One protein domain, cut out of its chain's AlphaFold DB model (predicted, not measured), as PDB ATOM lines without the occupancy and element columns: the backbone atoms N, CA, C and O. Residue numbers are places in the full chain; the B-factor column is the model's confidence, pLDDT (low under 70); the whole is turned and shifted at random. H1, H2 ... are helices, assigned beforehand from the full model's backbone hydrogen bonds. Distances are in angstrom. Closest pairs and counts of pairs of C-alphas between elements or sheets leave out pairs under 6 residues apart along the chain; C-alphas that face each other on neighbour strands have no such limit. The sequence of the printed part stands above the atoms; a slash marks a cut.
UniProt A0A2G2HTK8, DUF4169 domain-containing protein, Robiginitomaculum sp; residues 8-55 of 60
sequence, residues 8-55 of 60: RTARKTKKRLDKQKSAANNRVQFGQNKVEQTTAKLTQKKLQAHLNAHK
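What this domain is: This is residues 8 to 55 of the 60 residues of the protein "DUF4169 domain-containing protein" of Robiginitomaculum sp (UniProt A0A2G2HTK8). Two long helices, H1 and then H2, meet near their ends through a tight link and make an open L, with both arms reaching away from the corner. The printed part has 48 residues with two named helices and no named strand, and its class is all helix. It is extended, with a radius of gyration of the C-alphas of 17.5 A, and flat, spanning 53 by 29 by 6 A.

Where its parts are: Find C-alpha 8 at (-22.318, -15.041, -56.285); from there H1, residues 8 to 30, runs 32.2 A to C-alpha 30 at (-22.593, 11.739, -38.426). H2, residues 34 to 53, runs 28.4 A and ends with C-alpha 53 at (-29.331, 6.220, -8.446).

How they stand to each other: Look between Phe 30 and Lys 34 for the tight link of 3 residues. H1 and H2 are apart, but only just, with their closest C-alphas 8.1 A from each other. Residues 8 to 27 of H1 and residues 38 to 53 of H2 stand free. In H1 and H2 every O i to N i+4 pair is within hydrogen-bond range.

The domain as a whole: The C-alphas of Arg 8 and His 54 are the two farthest apart, at 52.9 A. The printed part has no cut, and no printed residue is under 70 in pLDDT.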
ATOM      1  N   ARG A   8     -23.031 -16.304 -56.016       94.50
ATOM      2  CA  ARG A   8     -22.318 -15.041 -56.285       94.50
ATOM      3  C   ARG A   8     -23.273 -13.859 -56.184       94.50
ATOM      4  O   ARG A   8     -22.949 -12.858 -55.544       94.50
ATOM      5  N   THR A   9     -24.446 -13.986 -56.800       92.81
ATOM      6  CA  THR A   9     -25.470 -12.936 -56.785       92.81
ATOM      7  C   THR A   9     -26.015 -12.731 -55.375       92.81
ATOM      8  O   THR A   9     -26.013 -11.598 -54.899       92.81
ATOM      9  N   ALA A  10     -26.318 -13.816 -54.653       93.19
ATOM     10  CA  ALA A  10     -26.791 -13.773 -53.269       93.19
ATOM     11  C   ALA A  10     -25.775 -13.128 -52.303       93.19
ATOM     12  O   ALA A  10     -26.123 -12.323 -51.439       93.19
ATOM     13  N   ARG A  11     -24.478 -13.413 -52.465       95.31
ATOM     14  CA  ARG A  11     -23.428 -12.755 -51.667       95.31
ATOM     15  C   ARG A  11     -23.309 -11.269 -52.005       95.31
ATOM     16  O   ARG A  11     -23.102 -10.454 -51.108       95.31
ATOM     17  N   LYS A  12     -23.439 -10.896 -53.284       95.81
ATOM     18  CA  LYS A  12     -23.392  -9.493 -53.730       95.81
ATOM     19  C   LYS A  12     -24.583  -8.695 -53.195       95.81
ATOM     20  O   LYS A  12     -24.387  -7.566 -52.749       95.81
ATOM     21  N   THR A  13     -25.788  -9.266 -53.214       94.12
ATOM     22  CA  THR A  13     -26.987  -8.622 -52.662       94.12
ATOM     23  C   THR A  13     -26.853  -8.432 -51.156       94.12
ATOM     24  O   THR A  13     -27.024  -7.306 -50.695       94.12
ATOM     25  N   LYS A  14     -26.419  -9.462 -50.415       94.38
ATOM     26  CA  LYS A  14     -26.132  -9.351 -48.976       94.38
ATOM     27  C   LYS A  14     -25.146  -8.217 -48.676       94.38
ATOM     28  O   LYS A  14     -25.480  -7.299 -47.938       94.38
ATOM     29  N   LYS A  15     -23.982  -8.205 -49.338       95.88
ATOM     30  CA  LYS A  15     -22.971  -7.146 -49.155       95.88
ATOM     31  C   LYS A  15     -23.510  -5.744 -49.456       95.88
ATOM     32  O   LYS A  15     -23.105  -4.783 -48.808       95.88
ATOM     33  N   ARG A  16     -24.393  -5.601 -50.452       94.50
ATOM     34  CA  ARG A  16     -25.021  -4.313 -50.776       94.50
ATOM     35  C   ARG A  16     -25.975  -3.863 -49.670       94.50
ATOM     36  O   ARG A  16     -25.917  -2.699 -49.288       94.50
ATOM     37  N   LEU A  17     -26.804  -4.769 -49.153       94.50
ATOM     38  CA  LEU A  17     -27.724  -4.478 -48.052       94.50
ATOM     39  C   LEU A  17     -26.966  -4.099 -46.777       94.50
ATOM     40  O   LEU A  17     -27.313  -3.111 -46.139       94.50
ATOM     41  N   ASP A  18     -25.896  -4.822 -46.450       93.62
ATOM     42  CA  ASP A  18     -25.068  -4.518 -45.279       93.62
ATOM     43  C   ASP A  18     -24.463  -3.110 -45.392       93.62
ATOM     44  O   ASP A  18     -24.590  -2.304 -44.473       93.62
ATOM     45  N   LYS A  19     -23.914  -2.752 -46.562       93.12
ATOM     46  CA  LYS A  19     -23.409  -1.391 -46.819       93.12
ATOM     47  C   LYS A  19     -24.496  -0.321 -46.721       93.12
ATOM     48  O   LYS A  19     -24.227   0.759 -46.207       93.12
ATOM     49  N   GLN A  20     -25.711  -0.595 -47.203       91.69
ATOM     50  CA  GLN A  20     -26.834   0.341 -47.086       91.69
ATOM     51  C   GLN A  20     -27.243   0.557 -45.625       91.69
ATOM     52  O   GLN A  20     -27.448   1.702 -45.227       91.69
ATOM     53  N   LYS A  21     -27.293  -0.509 -44.815       91.31
ATOM     54  CA  LYS A  21     -27.553  -0.420 -43.370       91.31
ATOM     55  C   LYS A  21     -26.477   0.398 -42.662       91.31
ATOM     56  O   LYS A  21     -26.801   1.326 -41.928       91.31
ATOM     57  N   SER A  22     -25.201   0.121 -42.937       89.38
ATOM     58  CA  SER A  22     -24.093   0.908 -42.387       89.38
ATOM     59  C   SER A  22     -24.171   2.376 -42.808       89.38
ATOM     60  O   SER A  22     -23.974   3.255 -41.978       89.38
ATOM     61  N   ALA A  23     -24.511   2.669 -44.066       86.69
ATOM     62  CA  ALA A  23     -24.671   4.042 -44.537       86.69
ATOM     63  C   ALA A  23     -25.844   4.763 -43.853       86.69
ATOM     64  O   ALA A  23     -25.712   5.934 -43.511       86.69
ATOM     65  N   ALA A  24     -26.971   4.082 -43.627       85.00
ATOM     66  CA  ALA A  24     -28.097   4.639 -42.878       85.00
ATOM     67  C   ALA A  24     -27.698   4.968 -41.432       85.00
ATOM     68  O   ALA A  24     -27.918   6.090 -40.982       85.00
ATOM     69  N   ASN A  25     -27.012   4.043 -40.754       84.31
ATOM     70  CA  ASN A  25     -26.483   4.275 -39.410       84.31
ATOM     71  C   ASN A  25     -25.508   5.459 -39.395       84.31
ATOM     72  O   ASN A  25     -25.622   6.337 -38.549       84.31
ATOM     73  N   ASN A  26     -24.601   5.535 -40.370       84.94
ATOM     74  CA  ASN A  26     -23.643   6.632 -40.470       84.94
ATOM     75  C   ASN A  26     -24.327   7.982 -40.711       84.94
ATOM     76  O   ASN A  26     -23.916   8.972 -40.119       84.94
ATOM     77  N   ARG A  27     -25.387   8.051 -41.526       84.19
ATOM     78  CA  ARG A  27     -26.153   9.299 -41.706       84.19
ATOM     79  C   ARG A  27     -26.773   9.774 -40.398       84.19
ATOM     80  O   ARG A  27     -26.717  10.959 -40.109       84.19
ATOM     81  N   VAL A  28     -27.316   8.861 -39.598       81.50
ATOM     82  CA  VAL A  28     -27.886   9.209 -38.289       81.50
ATOM     83  C   VAL A  28     -26.791   9.646 -37.313       81.50
ATOM     84  O   VAL A  28     -26.953  10.642 -36.622       81.50
ATOM     85  N   GLN A  29     -25.661   8.936 -37.271       77.44
ATOM     86  CA  GLN A  29     -24.586   9.211 -36.312       77.44
ATOM     87  C   GLN A  29     -23.765  10.463 -36.656       77.44
ATOM     88  O   GLN A  29     -23.357  11.196 -35.756       77.44
ATOM     89  N   PHE A  30     -23.509  10.700 -37.944       77.50
ATOM     90  CA  PHE A  30     -22.593  11.739 -38.426       77.50
ATOM     91  C   PHE A  30     -23.285  12.881 -39.179       77.50
ATOM     92  O   PHE A  30     -22.639  13.886 -39.452       77.50
ATOM     93  N   GLY A  31     -24.568  12.744 -39.527       73.88
ATOM     94  CA  GLY A  31     -25.361  13.810 -40.152       73.88
ATOM     95  C   GLY A  31     -26.027  14.761 -39.154       73.88
ATOM     96  O   GLY A  31     -26.600  15.761 -39.570       73.88
ATOM     97  N   GLN A  32     -25.959  14.462 -37.856       74.81
ATOM     98  CA  GLN A  32     -26.434  15.349 -36.794       74.81
ATOM     99  C   GLN A  32     -25.424  16.464 -36.521       74.81
ATOM    100  O   GLN A  32     -24.210  16.259 -36.617       74.81
ATOM    101  N   ASN A  33     -25.914  17.641 -36.131       75.75
ATOM    102  CA  ASN A  33     -25.033  18.720 -35.707       75.75
ATOM    103  C   ASN A  33     -24.289  18.297 -34.425       75.75
ATOM    104  O   ASN A  33     -24.850  17.633 -33.551       75.75
ATOM    105  N   LYS A  34     -23.022  18.701 -34.273       74.50
ATOM    106  CA  LYS A  34     -22.209  18.373 -33.087       74.50
ATOM    107  C   LYS A  34     -22.916  18.771 -31.785       74.50
ATOM    108  O   LYS A  34     -22.821  18.037 -30.809       74.50
ATOM    109  N   VAL A  35     -23.649  19.888 -31.792       77.94
ATOM    110  CA  VAL A  35     -24.433  20.390 -30.646       77.94
ATOM    111  C   VAL A  35     -25.607  19.464 -30.292       77.94
ATOM    112  O   VAL A  35     -25.876  19.200 -29.122       77.94
ATOM    113  N   GLU A  36     -26.296  18.915 -31.288       77.06
ATOM    114  CA  GLU A  36     -27.408  17.977 -31.076       77.06
ATOM    115  C   GLU A  36     -26.894  16.635 -30.549       77.06
ATOM    116  O   GLU A  36     -27.447  16.056 -29.616       77.06
ATOM    117  N   GLN A  37     -25.763  16.165 -31.082       81.31
ATOM    118  CA  GLN A  37     -25.149  14.928 -30.616       81.31
ATOM    119  C   GLN A  37     -24.671  15.039 -29.157       81.31
ATOM    120  O   GLN A  37     -24.834  14.098 -28.376       81.31
ATOM    121  N   THR A  38     -24.066  16.166 -28.760       82.88
ATOM    122  CA  THR A  38     -23.592  16.360 -27.379       82.88
ATOM    123  C   THR A  38     -24.750  16.486 -26.399       82.88
ATOM    124  O   THR A  38     -24.717  15.851 -25.345       82.88
ATOM    125  N   THR A  39     -25.799  17.230 -26.747       85.31
ATOM    126  CA  THR A  39     -27.005  17.352 -25.912       85.31
ATOM    127  C   THR A  39     -27.726  16.010 -25.754       85.31
ATOM    128  O   THR A  39     -28.067  15.632 -24.631       85.31
ATOM    129  N   ALA A  40     -27.860  15.217 -26.822       85.38
ATOM    130  CA  ALA A  40     -28.404  13.858 -26.756       85.38
ATOM    131  C   ALA A  40     -27.570  12.930 -25.847       85.38
ATOM    132  O   ALA A  40     -28.109  12.216 -25.002       85.38
ATOM    133  N   LYS A  41     -26.235  12.981 -25.943       86.38
ATOM    134  CA  LYS A  41     -25.348  12.203 -25.057       86.38
ATOM    135  C   LYS A  41     -25.475  12.623 -23.591       86.38
ATOM    136  O   LYS A  41     -25.512  11.770 -22.706       86.38
ATOM    137  N   LEU A  42     -25.542  13.927 -23.320       89.94
ATOM    138  CA  LEU A  42     -25.676  14.461 -21.962       89.94
ATOM    139  C   LEU A  42     -27.023  14.093 -21.333       89.94
ATOM    140  O   LEU A  42     -27.062  13.673 -20.178       89.94
ATOM    141  N   THR A  43     -28.113  14.197 -22.095       90.88
ATOM    142  CA  THR A  43     -29.453  13.800 -21.640       90.88
ATOM    143  C   THR A  43     -29.519  12.303 -21.350       90.88
ATOM    144  O   THR A  43     -29.972  11.917 -20.273       90.88
ATOM    145  N   GLN A  44     -28.967  11.462 -22.232       90.94
ATOM    146  CA  GLN A  44     -28.875  10.020 -22.004       90.94
ATOM    147  C   GLN A  44     -28.038   9.687 -20.760       90.94
ATOM    148  O   GLN A  44     -28.453   8.866 -19.944       90.94
ATOM    149  N   LYS A  45     -26.892  10.350 -20.562       91.38
ATOM    150  CA  LYS A  45     -26.052  10.160 -19.369       91.38
ATOM    151  C   LYS A  45     -26.789  10.557 -18.091       91.38
ATOM    152  O   LYS A  45     -26.720   9.827 -17.106       91.38
ATOM    153  N   LYS A  46     -27.512  11.683 -18.104       92.75
ATOM    154  CA  LYS A  46     -28.325  12.137 -16.968       92.75
ATOM    155  C   LYS A  46     -29.426  11.128 -16.644       92.75
ATOM    156  O   LYS A  46     -29.602  10.788 -15.479       92.75
ATOM    157  N   LEU A  47     -30.116  10.616 -17.661       91.25
ATOM    158  CA  LEU A  47     -31.147   9.596 -17.487       91.25
ATOM    159  C   LEU A  47     -30.561   8.294 -16.928       91.25
ATOM    160  O   LEU A  47     -31.106   7.739 -15.981       91.25
ATOM    161  N   GLN A  48     -29.424   7.835 -17.454       90.06
ATOM    162  CA  GLN A  48     -28.753   6.636 -16.955       90.06
ATOM    163  C   GLN A  48     -28.286   6.802 -15.505       90.06
ATOM    164  O   GLN A  48     -28.437   5.881 -14.708       90.06
ATOM    165  N   ALA A  49     -27.740   7.970 -15.156       89.25
ATOM    166  CA  ALA A  49     -27.349   8.288 -13.788       89.25
ATOM    167  C   ALA A  49     -28.564   8.312 -12.853       89.25
ATOM    168  O   ALA A  49     -28.499   7.740 -11.771       89.25
ATOM    169  N   HIS A  50     -29.680   8.894 -13.298       89.31
ATOM    170  CA  HIS A  50     -30.939   8.885 -12.557       89.31
ATOM    171  C   HIS A  50     -31.431   7.453 -12.324       89.31
ATOM    172  O   HIS A  50     -31.691   7.070 -11.192       89.31
ATOM    173  N   LEU A  51     -31.479   6.624 -13.370       89.19
ATOM    174  CA  LEU A  51     -31.860   5.217 -13.241       89.19
ATOM    175  C   LEU A  51     -30.926   4.454 -12.302       89.19
ATOM    176  O   LEU A  51     -31.407   3.688 -11.481       89.19
ATOM    177  N   ASN A  52     -29.612   4.661 -12.402       85.50
ATOM    178  CA  ASN A  52     -28.641   4.010 -11.527       85.50
ATOM    179  C   ASN A  52     -28.780   4.457 -10.065       85.50
ATOM    180  O   ASN A  52     -28.649   3.621  -9.184       85.50
ATOM    181  N   ALA A  53     -29.077   5.731  -9.802       84.12
ATOM    182  CA  ALA A  53     -29.331   6.220  -8.446       84.12
ATOM    183  C   ALA A  53     -30.586   5.585  -7.822       84.12
ATOM    184  O   ALA A  53     -30.640   5.394  -6.614       84.12
ATOM    185  N   HIS A  54     -31.571   5.228  -8.651       84.88
ATOM    186  CA  HIS A  54     -32.795   4.536  -8.229       84.88
ATOM    187  C   HIS A  54     -32.713   3.014  -8.343       84.88
ATOM    188  O   HIS A  54     -33.702   2.325  -8.084       84.88
ATOM    189  N   LYS A  55     -31.562   2.454  -8.738       83.19
ATOM    190  CA  LYS A  55     -31.364   1.009  -8.652       83.19
ATOM    191  C   LYS A  55     -31.201   0.654  -7.184       83.19
ATOM    192  O   LYS A  55     -30.178   0.932  -6.570       83.19
TER     193      LYS A  55